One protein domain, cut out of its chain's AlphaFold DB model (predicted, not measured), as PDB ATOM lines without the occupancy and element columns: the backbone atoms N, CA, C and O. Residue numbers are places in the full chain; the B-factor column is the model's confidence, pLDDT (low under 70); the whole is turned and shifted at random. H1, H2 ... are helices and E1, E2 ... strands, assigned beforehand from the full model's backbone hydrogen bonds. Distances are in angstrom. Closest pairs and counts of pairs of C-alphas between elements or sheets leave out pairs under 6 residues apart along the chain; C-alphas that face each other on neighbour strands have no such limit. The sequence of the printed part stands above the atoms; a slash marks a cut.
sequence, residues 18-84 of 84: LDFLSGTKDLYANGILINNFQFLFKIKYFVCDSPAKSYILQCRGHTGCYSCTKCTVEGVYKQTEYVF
ATOM      1  N   LEU A  18       9.021  37.305 -25.000       76.56
ATOM      2  CA  LEU A  18       8.788  35.903 -25.344       76.56
ATOM      3  C   LEU A  18       7.939  35.738 -26.610       76.56
ATOM      4  O   LEU A  18       8.192  34.797 -27.362       76.56
ATOM      5  N   ASP A  19       7.017  36.663 -26.886       82.44
ATOM      6  CA  ASP A  19       6.168  36.640 -28.084       82.44
ATOM      7  C   ASP A  19       6.998  36.875 -29.352       82.44
ATOM      8  O   ASP A  19       6.761  36.277 -30.402       82.44
ATOM      9  N   PHE A  20       8.043  37.703 -29.247       81.50
ATOM     10  CA  PHE A  20       9.014  37.865 -30.326       81.50
ATOM     11  C   PHE A  20       9.783  36.564 -30.577       81.50
ATOM     12  O   PHE A  20       9.988  36.166 -31.727       81.50
ATOM     13  N   LEU A  21      10.207  35.882 -29.508       81.69
ATOM     14  CA  LEU A  21      10.980  34.649 -29.616       81.69
ATOM     15  C   LEU A  21      10.143  33.508 -30.215       81.69
ATOM     16  O   LEU A  21      10.650  32.768 -31.057       81.69
ATOM     17  N   SER A  22       8.882  33.365 -29.798       86.00
ATOM     18  CA  SER A  22       7.958  32.360 -30.336       86.00
ATOM     19  C   SER A  22       7.638  32.632 -31.804       86.00
ATOM     20  O   SER A  22       7.867  31.757 -32.635       86.00
ATOM     21  N   GLY A  23       7.253  33.864 -32.156       85.75
ATOM     22  CA  GLY A  23       6.968  34.237 -33.544       85.75
ATOM     23  C   GLY A  23       8.176  34.049 -34.464       85.75
ATOM     24  O   GLY A  23       8.045  33.558 -35.583       85.75
ATOM     25  N   THR A  24       9.381  34.360 -33.978       84.94
ATOM     26  CA  THR A  24      10.624  34.141 -34.732       84.94
ATOM     27  C   THR A  24      10.922  32.652 -34.934       84.94
ATOM     28  O   THR A  24      11.362  32.264 -36.017       84.94
ATOM     29  N   LYS A  25      10.681  31.804 -33.924       86.38
ATOM     30  CA  LYS A  25      10.835  30.345 -34.046       86.38
ATOM     31  C   LYS A  25       9.852  29.765 -35.057       86.38
ATOM     32  O   LYS A  25      10.269  28.975 -35.900       86.38
ATOM     33  N   ASP A  26       8.600  30.203 -35.016       88.88
ATOM     34  CA  ASP A  26       7.571  29.751 -35.950       88.88
ATOM     35  C   ASP A  26       7.875  30.200 -37.379       88.88
ATOM     36  O   ASP A  26       7.791  29.398 -38.304       88.88
ATOM     37  N   LEU A  27       8.326  31.441 -37.569       87.50
ATOM     38  CA  LEU A  27       8.789  31.945 -38.865       87.50
ATOM     39  C   LEU A  27       9.982  31.160 -39.412       87.50
ATOM     40  O   LEU A  27      10.072  30.925 -40.616       87.50
ATOM     41  N   TYR A  28      10.909  30.764 -38.540       86.44
ATOM     42  CA  TYR A  28      12.075  29.981 -38.934       86.44
ATOM     43  C   TYR A  28      11.711  28.533 -39.291       86.44
ATOM     44  O   TYR A  28      12.243  27.992 -40.258       86.44
ATOM     45  N   ALA A  29      10.803  27.913 -38.532       88.44
ATOM     46  CA  ALA A  29      10.386  26.529 -38.739       88.44
ATOM     47  C   ALA A  29       9.391  26.373 -39.899       88.44
ATOM     48  O   ALA A  29       9.534  25.474 -40.724       88.44
ATOM     49  N   ASN A  30       8.395  27.256 -39.969       88.56
ATOM     50  CA  ASN A  30       7.231  27.109 -40.840       88.56
ATOM     51  C   ASN A  30       7.224  28.106 -42.006       88.56
ATOM     52  O   ASN A  30       6.533  27.881 -43.002       88.56
ATOM     53  N   GLY A  31       8.002  29.188 -41.932       86.81
ATOM     54  CA  GLY A  31       7.977  30.245 -42.939       86.81
ATOM     55  C   GLY A  31       6.697  31.086 -42.897       86.81
ATOM     56  O   GLY A  31       5.981  31.111 -41.899       86.81
ATOM     57  N   ILE A  32       6.408  31.794 -43.989       89.50
ATOM     58  CA  ILE A  32       5.161  32.556 -44.168       89.50
ATOM     59  C   ILE A  32       4.440  32.038 -45.405       89.50
ATOM     60  O   ILE A  32       5.063  31.831 -46.448       89.50
ATOM     61  N   LEU A  33       3.122  31.872 -45.304       92.06
ATOM     62  CA  LEU A  33       2.260  31.575 -46.440       92.06
ATOM     63  C   LEU A  33       1.713  32.883 -47.029       92.06
ATOM     64  O   LEU A  33       0.954  33.589 -46.368       92.06
ATOM     65  N   ILE A  34       2.083  33.204 -48.268       92.38
ATOM     66  CA  ILE A  34       1.557  34.362 -49.007       92.38
ATOM     67  C   ILE A  34       1.043  33.856 -50.350       92.38
ATOM     68  O   ILE A  34       1.797  33.253 -51.109       92.38
ATOM     69  N   ASN A  35      -0.234  34.095 -50.657       92.81
ATOM     70  CA  ASN A  35      -0.868  33.656 -51.909       92.81
ATOM     71  C   ASN A  35      -0.672  32.151 -52.197       92.81
ATOM     72  O   ASN A  35      -0.344  31.778 -53.318       92.81
ATOM     73  N   ASN A  36      -0.826  31.293 -51.180       92.31
ATOM     74  CA  ASN A  36      -0.563  29.843 -51.236       92.31
ATOM     75  C   ASN A  36       0.894  29.425 -51.514       92.31
ATOM     76  O   ASN A  36       1.170  28.231 -51.621       92.31
ATOM     77  N   PHE A  37       1.839  30.361 -51.563       90.19
ATOM     78  CA  PHE A  37       3.261  30.054 -51.646       90.19
ATOM     79  C   PHE A  37       3.898  30.130 -50.263       90.19
ATOM     80  O   PHE A  37       3.728  31.112 -49.537       90.19
ATOM     81  N   GLN A  38       4.627  29.077 -49.898       90.94
ATOM     82  CA  GLN A  38       5.361  29.010 -48.642       90.94
ATOM     83  C   GLN A  38       6.764  29.588 -48.831       90.94
ATOM     84  O   GLN A  38       7.566  29.080 -49.616       90.94
ATOM     85  N   PHE A  39       7.069  30.643 -48.083       88.31
ATOM     86  CA  PHE A  39       8.370  31.298 -48.077       88.31
ATOM     87  C   PHE A  39       9.130  30.911 -46.814       88.31
ATOM     88  O   PHE A  39       8.737  31.286 -45.711       88.31
ATOM     89  N   LEU A  40      10.222  30.164 -46.975       88.12
ATOM     90  CA  LEU A  40      11.114  29.807 -45.875       88.12
ATOM     91  C   LEU A  40      12.130  30.921 -45.632       88.12
ATOM     92  O   LEU A  40      12.755  31.427 -46.567       88.12
ATOM     93  N   PHE A  41      12.332  31.271 -44.365       80.88
ATOM     94  CA  PHE A  41      13.241  32.339 -43.970       80.88
ATOM     95  C   PHE A  41      14.496  31.772 -43.312       80.88
ATOM     96  O   PHE A  41      14.436  30.893 -42.457       80.88
ATOM     97  N   LYS A  42      15.656  32.330 -43.670       81.44
ATOM     98  CA  LYS A  42      16.896  32.168 -42.904       81.44
ATOM     99  C   LYS A  42      17.228  33.483 -42.220       81.44
ATOM    100  O   LYS A  42      17.401  34.508 -42.876       81.44
ATOM    101  N   ILE A  43      17.344  33.442 -40.898       80.44
ATOM    102  CA  ILE A  43      17.728  34.604 -40.101       80.44
ATOM    103  C   ILE A  43      19.235  34.810 -40.259       80.44
ATOM    104  O   ILE A  43      20.022  33.931 -39.917       80.44
ATOM    105  N   LYS A  44      19.640  35.963 -40.803       81.06
ATOM    106  CA  LYS A  44      21.060  36.286 -41.025       81.06
ATOM    107  C   LYS A  44      21.697  36.979 -39.819       81.06
ATOM    108  O   LYS A  44      22.839  36.684 -39.485       81.06
ATOM    109  N   TYR A  45      20.989  37.918 -39.198       79.19
ATOM    110  CA  TYR A  45      21.429  38.639 -38.003       79.19
ATOM    111  C   TYR A  45      20.234  39.307 -37.311       79.19
ATOM    112  O   TYR A  45      19.233  39.609 -37.960       79.19
ATOM    113  N   PHE A  46      20.370  39.565 -36.010       80.62
ATOM    114  CA  PHE A  46      19.443  40.384 -35.228       80.62
ATOM    115  C   PHE A  46      20.051  41.767 -34.996       80.62
ATOM    116  O   PHE A  46      21.224  41.874 -34.634       80.62
ATOM    117  N   VAL A  47      19.254  42.819 -35.182       80.88
ATOM    118  CA  VAL A  47      19.611  44.194 -34.809       80.88
ATOM    119  C   VAL A  47      18.729  44.583 -33.637       80.88
ATOM    120  O   VAL A  47      17.508  44.517 -33.743       80.88
ATOM    121  N   CYS A  48      19.349  44.908 -32.511       73.94
ATOM    122  CA  CYS A  48      18.658  45.274 -31.286       73.94
ATOM    123  C   CYS A  48      19.576  46.130 -30.410       73.94
ATOM    124  O   CYS A  48      20.803  45.984 -30.458       73.94
ATOM    125  N   ASP A  49      18.976  46.996 -29.596       79.38
ATOM    126  CA  ASP A  49      19.706  47.800 -28.618       79.38
ATOM    127  C   ASP A  49      20.314  46.933 -27.515       79.38
ATOM    128  O   ASP A  49      19.897  45.793 -27.279       79.38
ATOM    129  N   SER A  50      21.299  47.484 -26.796       72.94
ATOM    130  CA  SER A  50      22.026  46.750 -25.755       72.94
ATOM    131  C   SER A  50      21.119  46.019 -24.747       72.94
ATOM    132  O   SER A  50      21.451  44.872 -24.448       72.94
ATOM    133  N   PRO A  51      19.999  46.590 -24.242       73.19
ATOM    134  CA  PRO A  51      19.119  45.893 -23.298       73.19
ATOM    135  C   PRO A  51      18.382  44.692 -23.914       73.19
ATOM    136  O   PRO A  51      18.324  43.616 -23.315       73.19
ATOM    137  N   ALA A  52      17.866  44.837 -25.138       76.81
ATOM    138  CA  ALA A  52      17.181  43.762 -25.855       76.81
ATOM    139  C   ALA A  52      18.161  42.649 -26.258       76.81
ATOM    140  O   ALA A  52      17.862  41.464 -26.115       76.81
ATOM    141  N   LYS A  53      19.378  43.025 -26.662       77.38
ATOM    142  CA  LYS A  53      20.466  42.087 -26.938       77.38
ATOM    143  C   LYS A  53      20.835  41.261 -25.706       77.38
ATOM    144  O   LYS A  53      20.940  40.042 -25.811       77.38
ATOM    145  N   SER A  54      21.006  41.909 -24.549       73.00
ATOM    146  CA  SER A  54      21.296  41.210 -23.291       73.00
ATOM    147  C   SER A  54      20.175  40.268 -22.874       73.00
ATOM    148  O   SER A  54      20.447  39.166 -22.406       73.00
ATOM    149  N   TYR A  55      18.923  40.656 -23.121       78.06
ATOM    150  CA  TYR A  55      17.770  39.805 -22.855       78.06
ATOM    151  C   TYR A  55      17.762  38.558 -23.752       78.06
ATOM    152  O   TYR A  55      17.654  37.442 -23.256       78.06
ATOM    153  N   ILE A  56      17.929  38.721 -25.068       77.31
ATOM    154  CA  ILE A  56      17.915  37.594 -26.015       77.31
ATOM    155  C   ILE A  56      19.085  36.636 -25.753       77.31
ATOM    156  O   ILE A  56      18.903  35.422 -25.767       77.31
ATOM    157  N   LEU A  57      20.281  37.175 -25.506       75.88
ATOM    158  CA  LEU A  57      21.495  36.383 -25.296       75.88
ATOM    159  C   LEU A  57      21.656  35.890 -23.855       75.88
ATOM    160  O   LEU A  57      22.607  35.162 -23.580       75.88
ATOM    161  N   GLN A  58      20.764  36.298 -22.945       73.81
ATOM    162  CA  GLN A  58      20.877  36.054 -21.503       73.81
ATOM    163  C   GLN A  58      22.257  36.462 -20.949       73.81
ATOM    164  O   GLN A  58      22.780  35.862 -20.011       73.81
ATOM    165  N   CYS A  59      22.868  37.489 -21.547       68.94
ATOM    166  CA  CYS A  59      24.146  38.041 -21.115       68.94
ATOM    167  C   CYS A  59      23.910  39.287 -20.261       68.94
ATOM    168  O   CYS A  59      22.863  39.926 -20.348       68.94
ATOM    169  N   ARG A  60      24.879  39.670 -19.427       67.44
ATOM    170  CA  ARG A  60      24.749  40.913 -18.660       67.44
ATOM    171  C   ARG A  60      24.826  42.125 -19.598       67.44
ATOM    172  O   ARG A  60      25.481  42.067 -20.639       67.44
ATOM    173  N   GLY A  61      24.124  43.202 -19.237       64.88
ATOM    174  CA  GLY A  61      24.171  44.475 -19.964       64.88
ATOM    175  C   GLY A  61      25.575  45.087 -19.958       64.88
ATOM    176  O   GLY A  61      26.474  44.562 -19.308       64.88
ATOM    177  N   HIS A  62      25.761  46.212 -20.655       64.12
ATOM    178  CA  HIS A  62      27.075  46.834 -20.903       64.12
ATOM    179  C   HIS A  62      27.967  46.987 -19.652       64.12
ATOM    180  O   HIS A  62      29.186  46.911 -19.758       64.12
ATOM    181  N   THR A  63      27.362  47.132 -18.472       64.62
ATOM    182  CA  THR A  63      28.011  47.325 -17.168       64.62
ATOM    183  C   THR A  63      28.204  46.042 -16.343       64.62
ATOM    184  O   THR A  63      28.434  46.125 -15.141       64.62
ATOM    185  N   GLY A  64      28.066  44.845 -16.921       61.28
ATOM    186  CA  GLY A  64      28.308  43.579 -16.215       61.28
ATOM    187  C   GLY A  64      29.657  42.936 -16.548       61.28
ATOM    188  O   GLY A  64      30.149  43.074 -17.668       61.28
ATOM    189  N   CYS A  65      30.216  42.153 -15.616       58.91
ATOM    190  CA  CYS A  65      31.307  41.221 -15.926       58.91
ATOM    191  C   CYS A  65      30.881  40.327 -17.105       58.91
ATOM    192  O   CYS A  65      29.763  39.803 -17.093       58.91
ATOM    193  N   TYR A  66      31.746  40.158 -18.109       65.12
ATOM    194  CA  TYR A  66      31.481  39.376 -19.330       65.12
ATOM    195  C   TYR A  66      30.330  39.896 -20.218       65.12
ATOM    196  O   TYR A  66      29.670  39.121 -20.912       65.12
ATOM    197  N   SER A  67      30.065  41.208 -20.234       63.75
ATOM    198  CA  SER A  67      29.021  41.787 -21.099       63.75
ATOM    199  C   SER A  67      29.351  41.737 -22.601       63.75
ATOM    200  O   SER A  67      28.444  41.753 -23.444       63.75
ATOM    201  N   CYS A  68      30.636  41.647 -22.974       67.12
ATOM    202  CA  CYS A  68      31.025  41.545 -24.377       67.12
ATOM    203  C   CYS A  68      30.653  40.170 -24.957       67.12
ATOM    204  O   CYS A  68      31.413  39.219 -24.916       67.12
ATOM    205  N   THR A  69      29.526  40.087 -25.655       69.12
ATOM    206  CA  THR A  69      29.125  38.888 -26.442       69.12
ATOM    207  C   THR A  69      30.094  38.476 -27.566       69.12
ATOM    208  O   THR A  69      29.897  37.441 -28.194       69.12
ATOM    209  N   LYS A  70      31.107  39.300 -27.864       69.69
ATOM    210  CA  LYS A  70      32.156  39.024 -28.860       69.69
ATOM    211  C   LYS A  70      33.494  38.623 -28.228       69.69
ATOM    212  O   LYS A  70      34.379  38.183 -28.950       69.69
ATOM    213  N   CYS A  71      33.660  38.814 -26.921       64.88
ATOM    214  CA  CYS A  71      34.942  38.736 -26.233       64.88
ATOM    215  C   CYS A  71      34.779  37.887 -24.971       64.88
ATOM    216  O   CYS A  71      33.833  38.079 -24.220       64.88
ATOM    217  N   THR A  72      35.729  37.010 -24.665       66.69
ATOM    218  CA  THR A  72      35.737  36.262 -23.392       66.69
ATOM    219  C   THR A  72      36.453  37.016 -22.269       66.69
ATOM    220  O   THR A  72      36.793  36.424 -21.250       66.69
ATOM    221  N   VAL A  73      36.734  38.307 -22.472       64.62
ATOM    222  CA  VAL A  73      37.515  39.132 -21.546       64.62
ATOM    223  C   VAL A  73      36.645  39.531 -20.359       64.62
ATOM    224  O   VAL A  73      35.550  40.077 -20.522       64.62
ATOM    225  N   GLU A  74      37.151  39.261 -19.161       67.50
ATOM    226  CA  GLU A  74      36.573  39.761 -17.922       67.50
ATOM    227  C   GLU A  74      36.950  41.238 -17.760       67.50
ATOM    228  O   GLU A  74      38.126  41.577 -17.634       67.50
ATOM    229  N   GLY A  75      35.955  42.127 -17.807       65.50
ATOM    230  CA  GLY A  75      36.176  43.551 -17.567       65.50
ATOM    231  C   GLY A  75      36.623  43.802 -16.126       65.50
ATOM    232  O   GLY A  75      36.121  43.174 -15.193       65.50
ATOM    233  N   VAL A  76      37.539  44.746 -15.928       69.12
ATOM    234  CA  VAL A  76      38.006  45.146 -14.594       69.12
ATOM    235  C   VAL A  76      37.084  46.234 -14.051       69.12
ATOM    236  O   VAL A  76      36.888  47.265 -14.698       69.12
ATOM    237  N   TYR A  77      36.532  46.033 -12.853       72.81
ATOM    238  CA  TYR A  77      35.718  47.050 -12.185       72.81
ATOM    239  C   TYR A  77      36.607  48.179 -11.653       72.81
ATOM    240  O   TYR A  77      37.395  47.974 -10.727       72.81
ATOM    241  N   LYS A  78      36.477  49.386 -12.209       64.88
ATOM    242  CA  LYS A  78      37.107  50.595 -11.669       64.88
ATOM    243  C   LYS A  78      36.034  51.579 -11.228       64.88
ATOM    244  O   LYS A  78      35.374  52.189 -12.059       64.88
ATOM    245  N   GLN A  79      35.934  51.756  -9.907       63.38
ATOM    246  CA  GLN A  79      35.145  52.762  -9.173       63.38
ATOM    247  C   GLN A  79      33.627  52.764  -9.450       63.38
ATOM    248  O   GLN A  79      32.857  52.554  -8.515       63.38
ATOM    249  N   THR A  80      33.191  52.957 -10.693       62.94
ATOM    250  CA  THR A  80      31.777  53.039 -11.099       62.94
ATOM    251  C   THR A  80      31.444  52.248 -12.363       62.94
ATOM    252  O   THR A  80      30.265  52.052 -12.652       62.94
ATOM    253  N   GLU A  81      32.440  51.777 -13.119       60.59
ATOM    254  CA  GLU A  81      32.211  51.082 -14.387       60.59
ATOM    255  C   GLU A  81      33.206  49.944 -14.635       60.59
ATOM    256  O   GLU A  81      34.289  49.877 -14.048       60.59
ATOM    257  N   TYR A  82      32.804  49.012 -15.501       64.69
ATOM    258  CA  TYR A  82      33.675  47.951 -15.993       64.69
ATOM    259  C   TYR A  82      34.407  48.443 -17.236       64.69
ATOM    260  O   TYR A  82      33.773  48.851 -18.210       64.69
ATOM    261  N   VAL A  83      35.735  48.376 -17.198       64.56
ATOM    262  CA  VAL A  83      36.603  48.673 -18.340       64.56
ATOM    263  C   VAL A  83      37.030  47.343 -18.961       64.56
ATOM    264  O   VAL A  83      37.508  46.463 -18.241       64.56
ATOM    265  N   PHE A  84      36.809  47.191 -20.268       58.47
ATOM    266  CA  PHE A  84      37.167  46.007 -21.061       58.47
ATOM    267  C   PHE A  84      38.486  46.216 -21.798       58.47
ATOM    268  O   PHE A  84      38.707  47.355 -22.273       58.47
TER     269      PHE A  84
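What this domain is: This is residues 18 to 84 of the 84 residues of an uncharacterized protein of Solenopsis invicta (UniProt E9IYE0). The printed part is a long, thin rod with a small hairpin of strands at each end: E1 and E2, with helix H1 next to them in the chain, at one end, and E3 and E4 at the other. The short helix H2 lies near the middle, and stretches with no named element join it to the two ends. The 67 printed residues hold two named helices and four named strands, in the order H1, E1, E2, H2, E3, E4; each two-stranded sheet is antiparallel. The class is mixed, helices and strands, with 33 residues, under half, in named elements. The whole is extended, with a radius of gyration of the C-alphas of 17.4 A and spans of 60 by 20 by 14 A.

Where its parts are: Find C-alpha 18 at (8.788, 35.903, -25.344); from there H1, residues 18 to 30, runs 17.9 A. Next come E1, residues 32 to 34, and E2, residues 37 to 39. Look for H2 at residues 50 to 57, 10.4 A long, beginning at (22.026, 46.750, -25.755). E3 is residues 76 to 78, and E4, residues 81 to 83, ends at (36.603, 48.673, -18.340).

How they stand to each other: In the hairpin E1 and E2, at 147 degrees, look for N 32 and O 39, 2.9 A apart, within hydrogen-bond range. H1 is only just apart from E2, at 8.2 A, and from H2, at 8.4 A. In H1 and H2 every O i to N i+4 pair is within hydrogen-bond range. In the hairpin E3 and E4, at 136 degrees, N 78 and O 81 are 2.9 A apart, also within range. E4 is apart from H2.

The domain as a whole: The C-alphas of Asn 36 and Gln 79 are the two farthest apart, at 59.7 A. The printed part has no cut. The link from H2 to E3, residues 58 to 75, is long. Mean pLDDT of the printed part is 76.1; residues 59 to 76 and 78 to 84 are under 70.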